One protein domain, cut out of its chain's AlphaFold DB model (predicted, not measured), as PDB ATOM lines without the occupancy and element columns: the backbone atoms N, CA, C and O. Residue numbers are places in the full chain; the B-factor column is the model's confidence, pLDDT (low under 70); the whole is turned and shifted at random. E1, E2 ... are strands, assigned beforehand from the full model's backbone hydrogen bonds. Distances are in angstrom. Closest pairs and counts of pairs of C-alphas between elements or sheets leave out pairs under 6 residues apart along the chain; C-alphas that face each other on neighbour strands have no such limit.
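What this domain is: This is residues 33 to 82 of the 82 residues of an uncharacterized protein of Serratia sp. P2ACOL2 (UniProt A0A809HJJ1). Two separate hairpins follow one another along a rod: a short one, E1 and E2, toward one end, and a longer one, E3 and E4, whose loop reaches the other end. Each is a two-stranded antiparallel sheet. The 50 printed residues have four named strands, E1 to E4 in chain order, and no named helix; the class is all strand, with under half, 22, in named elements. The whole is only just loose, close to extended, with a radius of gyration of the C-alphas of 14.5 A and spans of 48 by 21 by 14 A.

How they stand to each other: E1, residues 37 to 40, and E2, residues 47 to 50, form an antiparallel hairpin at 167 degrees; N 38 and O 49, 2.9 A apart, are within hydrogen-bond range. E3, residues 59 to 65, and E4, residues 75 to 81, form another at 158 degrees; N 61 and O 79 are 2.9 A apart, within hydrogen-bond range. E1 and E2 are apart from E3 and E4.

Where its parts are: E1 begins at C-alpha 37 (93.744, 116.104, 120.001) and spans 9.9 A; E2 spans 10.1 A. E3 spans 18.8 A; E4 spans 19.7 A, ending at C-alpha 81 (97.766, 109.416, 130.918).

The domain as a whole: The C-alphas farthest apart, of Leu 33 and Gly 70, are 48.5 A apart. The printed part has no cut, and its three links are short. pLDDT is under 70 at residues 52 to 57 and 66 to 73.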
ATOM      1  N   LEU A  33      90.796 104.719 113.110       77.19
ATOM      2  CA  LEU A  33      91.153 106.137 113.063       77.19
ATOM      3  C   LEU A  33      91.503 106.614 114.472       77.19
ATOM      4  O   LEU A  33      90.668 106.555 115.372       77.19
ATOM      5  N   MET A  34      92.730 107.100 114.651       76.38
ATOM      6  CA  MET A  34      93.140 107.731 115.905       76.38
ATOM      7  C   MET A  34      92.505 109.129 115.992       76.38
ATOM      8  O   MET A  34      92.637 109.898 115.032       76.38
ATOM      9  N   PRO A  35      91.828 109.494 117.094       76.25
ATOM     10  CA  PRO A  35      91.307 110.845 117.247       76.25
ATOM     11  C   PRO A  35      92.462 111.849 117.319       76.25
ATOM     12  O   PRO A  35      93.446 111.638 118.026       76.25
ATOM     13  N   MET A  36      92.335 112.961 116.597       82.50
ATOM     14  CA  MET A  36      93.235 114.098 116.783       82.50
ATOM     15  C   MET A  36      92.873 114.843 118.071       82.50
ATOM     16  O   MET A  36      91.690 114.996 118.395       82.50
ATOM     17  N   CYS A  37      93.895 115.321 118.781       81.50
ATOM     18  CA  CYS A  37      93.744 116.104 120.001       81.50
ATOM     19  C   CYS A  37      94.176 117.552 119.775       81.50
ATOM     20  O   CYS A  37      95.240 117.808 119.211       81.50
ATOM     21  N   SER A  38      93.379 118.495 120.270       85.94
ATOM     22  CA  SER A  38      93.774 119.895 120.414       85.94
ATOM     23  C   SER A  38      94.144 120.178 121.866       85.94
ATOM     24  O   SER A  38      93.395 119.802 122.776       85.94
ATOM     25  N   VAL A  39      95.265 120.868 122.067       86.88
ATOM     26  CA  VAL A  39      95.731 121.332 123.377       86.88
ATOM     27  C   VAL A  39      95.651 122.851 123.407       86.88
ATOM     28  O   VAL A  39      96.240 123.516 122.557       86.88
ATOM     29  N   ASP A  40      94.930 123.383 124.388       88.81
ATOM     30  CA  ASP A  40      94.856 124.812 124.670       88.81
ATOM     31  C   ASP A  40      95.617 125.111 125.966       88.81
ATOM     32  O   ASP A  40      95.390 124.462 126.989       88.81
ATOM     33  N   VAL A  41      96.541 126.071 125.904       89.75
ATOM     34  CA  VAL A  41      97.408 126.504 127.016       89.75
ATOM     35  C   VAL A  41      97.173 127.966 127.410       89.75
ATOM     36  O   VAL A  41      97.989 128.545 128.120       89.75
ATOM     37  N   SER A  42      96.097 128.584 126.917       90.00
ATOM     38  CA  SER A  42      95.768 129.983 127.214       90.00
ATOM     39  C   SER A  42      95.285 130.202 128.654       90.00
ATOM     40  O   SER A  42      95.513 131.274 129.215       90.00
ATOM     41  N   ASP A  43      94.688 129.180 129.272       85.06
ATOM     42  CA  ASP A  43      94.233 129.196 130.663       85.06
ATOM     43  C   ASP A  43      95.299 128.687 131.651       85.06
ATOM     44  O   ASP A  43      96.239 127.973 131.300       85.06
ATOM     45  N   THR A  44      95.099 128.970 132.947       83.38
ATOM     46  CA  THR A  44      95.912 128.402 134.047       83.38
ATOM     47  C   THR A  44      95.869 126.873 134.084       83.38
ATOM     48  O   THR A  44      96.767 126.214 134.624       83.38
ATOM     49  N   VAL A  45      94.827 126.288 133.485       83.19
ATOM     50  CA  VAL A  45      94.647 124.852 133.363       83.19
ATOM     51  C   VAL A  45      94.633 124.445 131.888       83.19
ATOM     52  O   VAL A  45      93.584 124.618 131.271       83.19
ATOM     53  N   PRO A  46      95.713 123.847 131.324       83.62
ATOM     54  CA  PRO A  46      95.681 123.275 129.983       83.62
ATOM     55  C   PRO A  46      94.459 122.395 129.741       83.62
ATOM     56  O   PRO A  46      94.205 121.448 130.492       83.62
ATOM     57  N   GLN A  47      93.720 122.730 128.688       85.81
ATOM     58  CA  GLN A  47      92.529 122.013 128.258       85.81
ATOM     59  C   GLN A  47      92.894 121.098 127.092       85.81
ATOM     60  O   GLN A  47      93.485 121.535 126.103       85.81
ATOM     61  N   VAL A  48      92.521 119.824 127.196       85.12
ATOM     62  CA  VAL A  48      92.762 118.819 126.156       85.12
ATOM     63  C   VAL A  48      91.423 118.296 125.651       85.12
ATOM     64  O   VAL A  48      90.599 117.798 126.422       85.12
ATOM     65  N   LYS A  49      91.198 118.410 124.339       83.75
ATOM     66  CA  LYS A  49      90.012 117.871 123.658       83.75
ATOM     67  C   LYS A  49      90.456 116.903 122.569       83.75
ATOM     68  O   LYS A  49      91.162 117.312 121.651       83.75
ATOM     69  N   CYS A  50      90.049 115.641 122.676       79.44
ATOM     70  CA  CYS A  50      90.404 114.567 121.749       79.44
ATOM     71  C   CYS A  50      89.136 113.997 121.106       79.44
ATOM     72  O   CYS A  50      88.331 113.367 121.784       79.44
ATOM     73  N   GLY A  51      88.950 114.224 119.802       73.81
ATOM     74  CA  GLY A  51      87.744 113.791 119.078       73.81
ATOM     75  C   GLY A  51      86.414 114.241 119.719       73.81
ATOM     76  O   GLY A  51      86.370 115.183 120.505       73.81
ATOM     77  N   ASN A  52      85.319 113.551 119.372       65.81
ATOM     78  CA  ASN A  52      83.980 113.739 119.964       65.81
ATOM     79  C   ASN A  52      83.592 112.609 120.943       65.81
ATOM     80  O   ASN A  52      82.440 112.534 121.364       65.81
ATOM     81  N   ALA A  53      84.517 111.702 121.267       57.97
ATOM     82  CA  ALA A  53      84.261 110.549 122.126       57.97
ATOM     83  C   ALA A  53      84.864 110.790 123.516       57.97
ATOM     84  O   ALA A  53      86.071 110.978 123.643       57.97
ATOM     85  N   THR A  54      84.027 110.753 124.553       58.34
ATOM     86  CA  THR A  54      84.430 110.900 125.964       58.34
ATOM     87  C   THR A  54      85.450 109.853 126.417       58.34
ATOM     88  O   THR A  54      86.250 110.138 127.300       58.34
ATOM     89  N   ASP A  55      85.482 108.683 125.774       58.66
ATOM     90  CA  ASP A  55      86.392 107.581 126.122       58.66
ATOM     91  C   ASP A  55      87.832 107.788 125.627       58.66
ATOM     92  O   ASP A  55      88.730 107.046 126.012       58.66
ATOM     93  N   ALA A  56      88.076 108.795 124.780       60.56
ATOM     94  CA  ALA A  56      89.414 109.168 124.321       60.56
ATOM     95  C   ALA A  56      89.991 110.355 125.107       60.56
ATOM     96  O   ALA A  56      90.976 110.957 124.678       60.56
ATOM     97  N   GLN A  57      89.349 110.764 126.205       62.84
ATOM     98  CA  GLN A  57      89.786 111.927 126.961       62.84
ATOM     99  C   GLN A  57      90.815 111.491 128.015       62.84
ATOM    100  O   GLN A  57      90.465 110.743 128.929       62.84
ATOM    101  N   PRO A  58      92.086 111.919 127.899       73.75
ATOM    102  CA  PRO A  58      93.127 111.466 128.805       73.75
ATOM    103  C   PRO A  58      92.885 112.010 130.210       73.75
ATOM    104  O   PRO A  58      92.375 113.122 130.397       73.75
ATOM    105  N   LYS A  59      93.310 111.250 131.217       82.69
ATOM    106  CA  LYS A  59      93.275 111.732 132.594       82.69
ATOM    107  C   LYS A  59      94.407 112.737 132.790       82.69
ATOM    108  O   LYS A  59      95.581 112.427 132.601       82.69
ATOM    109  N   VAL A  60      94.038 113.957 133.179       85.00
ATOM    110  CA  VAL A  60      94.983 115.038 133.481       85.00
ATOM    111  C   VAL A  60      95.087 115.190 134.992       85.00
ATOM    112  O   VAL A  60      94.099 115.490 135.660       85.00
ATOM    113  N   THR A  61      96.290 115.004 135.532       86.44
ATOM    114  CA  THR A  61      96.560 115.143 136.969       86.44
ATOM    115  C   THR A  61      97.592 116.239 137.204       86.44
ATOM    116  O   THR A  61      98.541 116.377 136.435       86.44
ATOM    117  N   ARG A  62      97.410 117.023 138.270       85.19
ATOM    118  CA  ARG A  62      98.325 118.096 138.677       85.19
ATOM    119  C   ARG A  62      98.865 117.823 140.060       85.19
ATOM    120  O   ARG A  62      98.094 117.528 140.972       85.19
ATOM    121  N   SER A  63     100.169 117.973 140.228       83.62
ATOM    122  CA  SER A  63     100.797 117.932 141.540       83.62
ATOM    123  C   SER A  63     101.769 119.090 141.701       83.62
ATOM    124  O   SER A  63     102.577 119.404 140.828       83.62
ATOM    125  N   ARG A  64     101.678 119.763 142.848       82.62
ATOM    126  CA  ARG A  64     102.626 120.813 143.203       82.62
ATOM    127  C   ARG A  64     103.944 120.154 143.584       82.62
ATOM    128  O   ARG A  64     103.975 119.321 144.489       82.62
ATOM    129  N   LEU A  65     105.021 120.532 142.906       78.44
ATOM    130  CA  LEU A  65     106.353 120.065 143.258       78.44
ATOM    131  C   LEU A  65     106.838 120.889 144.453       78.44
ATOM    132  O   LEU A  65     106.827 122.120 144.415       78.44
ATOM    133  N   GLN A  66     107.220 120.214 145.539       69.38
ATOM    134  CA  GLN A  66     107.929 120.882 146.626       69.38
ATOM    135  C   GLN A  66     109.318 121.272 146.125       69.38
ATOM    136  O   GLN A  66     110.041 120.441 145.579       69.38
ATOM    137  N   ASN A  67     109.682 122.538 146.304       66.94
ATOM    138  CA  ASN A  67     111.026 122.995 145.992       66.94
ATOM    139  C   ASN A  67     111.992 122.466 147.051       66.94
ATOM    140  O   ASN A  67     111.793 122.697 148.244       66.94
ATOM    141  N   GLU A  68     113.063 121.806 146.615       62.09
ATOM    142  CA  GLU A  68     114.233 121.619 147.465       62.09
ATOM    143  C   GLU A  68     114.847 122.996 147.747       62.09
ATOM    144  O   GLU A  68     115.272 123.709 146.839       62.09
ATOM    145  N   SER A  69     114.860 123.376 149.025       57.66
ATOM    146  CA  SER A  69     115.538 124.551 149.588       57.66
ATOM    147  C   SER A  69     115.215 125.913 148.944       57.66
ATOM    148  O   SER A  69     115.846 126.362 147.993       57.66
ATOM    149  N   GLY A  70     114.271 126.639 149.548       57.50
ATOM    150  CA  GLY A  70     114.297 128.110 149.600       57.50
ATOM    151  C   GLY A  70     114.007 128.896 148.315       57.50
ATOM    152  O   GLY A  70     113.986 130.121 148.377       57.50
ATOM    153  N   SER A  71     113.763 128.256 147.170       58.47
ATOM    154  CA  SER A  71     113.344 128.979 145.964       58.47
ATOM    155  C   SER A  71     111.833 129.222 145.973       58.47
ATOM    156  O   SER A  71     111.049 128.277 146.055       58.47
ATOM    157  N   GLU A  72     111.407 130.480 145.847       60.88
ATOM    158  CA  GLU A  72     109.996 130.899 145.747       60.88
ATOM    159  C   GLU A  72     109.338 130.547 144.397       60.88
ATOM    160  O   GLU A  72     108.203 130.939 144.121       60.88
ATOM    161  N   THR A  73     110.020 129.806 143.522       64.31
ATOM    162  CA  THR A  73     109.487 129.471 142.198       64.31
ATOM    163  C   THR A  73     108.409 128.395 142.289       64.31
ATOM    164  O   THR A  73     108.687 127.230 142.544       64.31
ATOM    165  N   TYR A  74     107.148 128.766 142.070       71.12
ATOM    166  CA  TYR A  74     106.049 127.807 141.952       71.12
ATOM    167  C   TYR A  74     106.315 126.830 140.794       71.12
ATOM    168  O   TYR A  74     106.430 127.243 139.640       71.12
ATOM    169  N   ARG A  75     106.420 125.532 141.106       76.00
ATOM    170  CA  ARG A  75     106.594 124.450 140.129       76.00
ATOM    171  C   ARG A  75     105.426 123.476 140.226       76.00
ATOM    172  O   ARG A  75     105.094 122.988 141.307       76.00
ATOM    173  N   GLU A  76     104.826 123.173 139.085       81.00
ATOM    174  CA  GLU A  76     103.694 122.255 138.957       81.00
ATOM    175  C   GLU A  76     104.057 121.149 137.966       81.00
ATOM    176  O   GLU A  76     104.593 121.416 136.889       81.00
ATOM    177  N   LEU A  77     103.797 119.902 138.350       80.94
ATOM    178  CA  LEU A  77     103.869 118.743 137.476       80.94
ATOM    179  C   LEU A  77     102.473 118.476 136.920       80.94
ATOM    180  O   LEU A  77     101.525 118.272 137.679       80.94
ATOM    181  N   VAL A  78     102.367 118.462 135.594       87.19
ATOM    182  CA  VAL A  78     101.149 118.094 134.872       87.19
ATOM    183  C   VAL A  78     101.393 116.756 134.187       87.19
ATOM    184  O   VAL A  78     102.285 116.643 133.349       87.19
ATOM    185  N   THR A  79     100.601 115.748 134.544       86.44
ATOM    186  CA  THR A  79     100.679 114.394 133.982       86.44
ATOM    187  C   THR A  79      99.458 114.131 133.111       86.44
ATOM    188  O   THR A  79      98.336 114.435 133.519       86.44
ATOM    189  N   VAL A  80      99.678 113.557 131.927       84.00
ATOM    190  CA  VAL A  80      98.635 113.174 130.964       84.00
ATOM    191  C   VAL A  80      98.781 111.677 130.685       84.00
ATOM    192  O   VAL A  80      99.821 111.256 130.182       84.00
ATOM    193  N   GLU A  81      97.770 110.884 131.039       78.25
ATOM    194  CA  GLU A  81      97.766 109.416 130.918       78.25
ATOM    195  C   GLU A  81      96.560 108.912 130.095       78.25
ATOM    196  O   GLU A  81      95.489 109.527 130.139       78.25
ATOM    197  N   TRP A  82      96.774 107.833 129.324       74.62
ATOM    198  CA  TRP A  82      95.828 107.199 128.388       74.62
ATOM    199  C   TRP A  82      95.485 105.776 128.820       74.62
ATOM    200  O   TRP A  82      96.430 105.053 129.217       74.62
TER     201      TRP A  82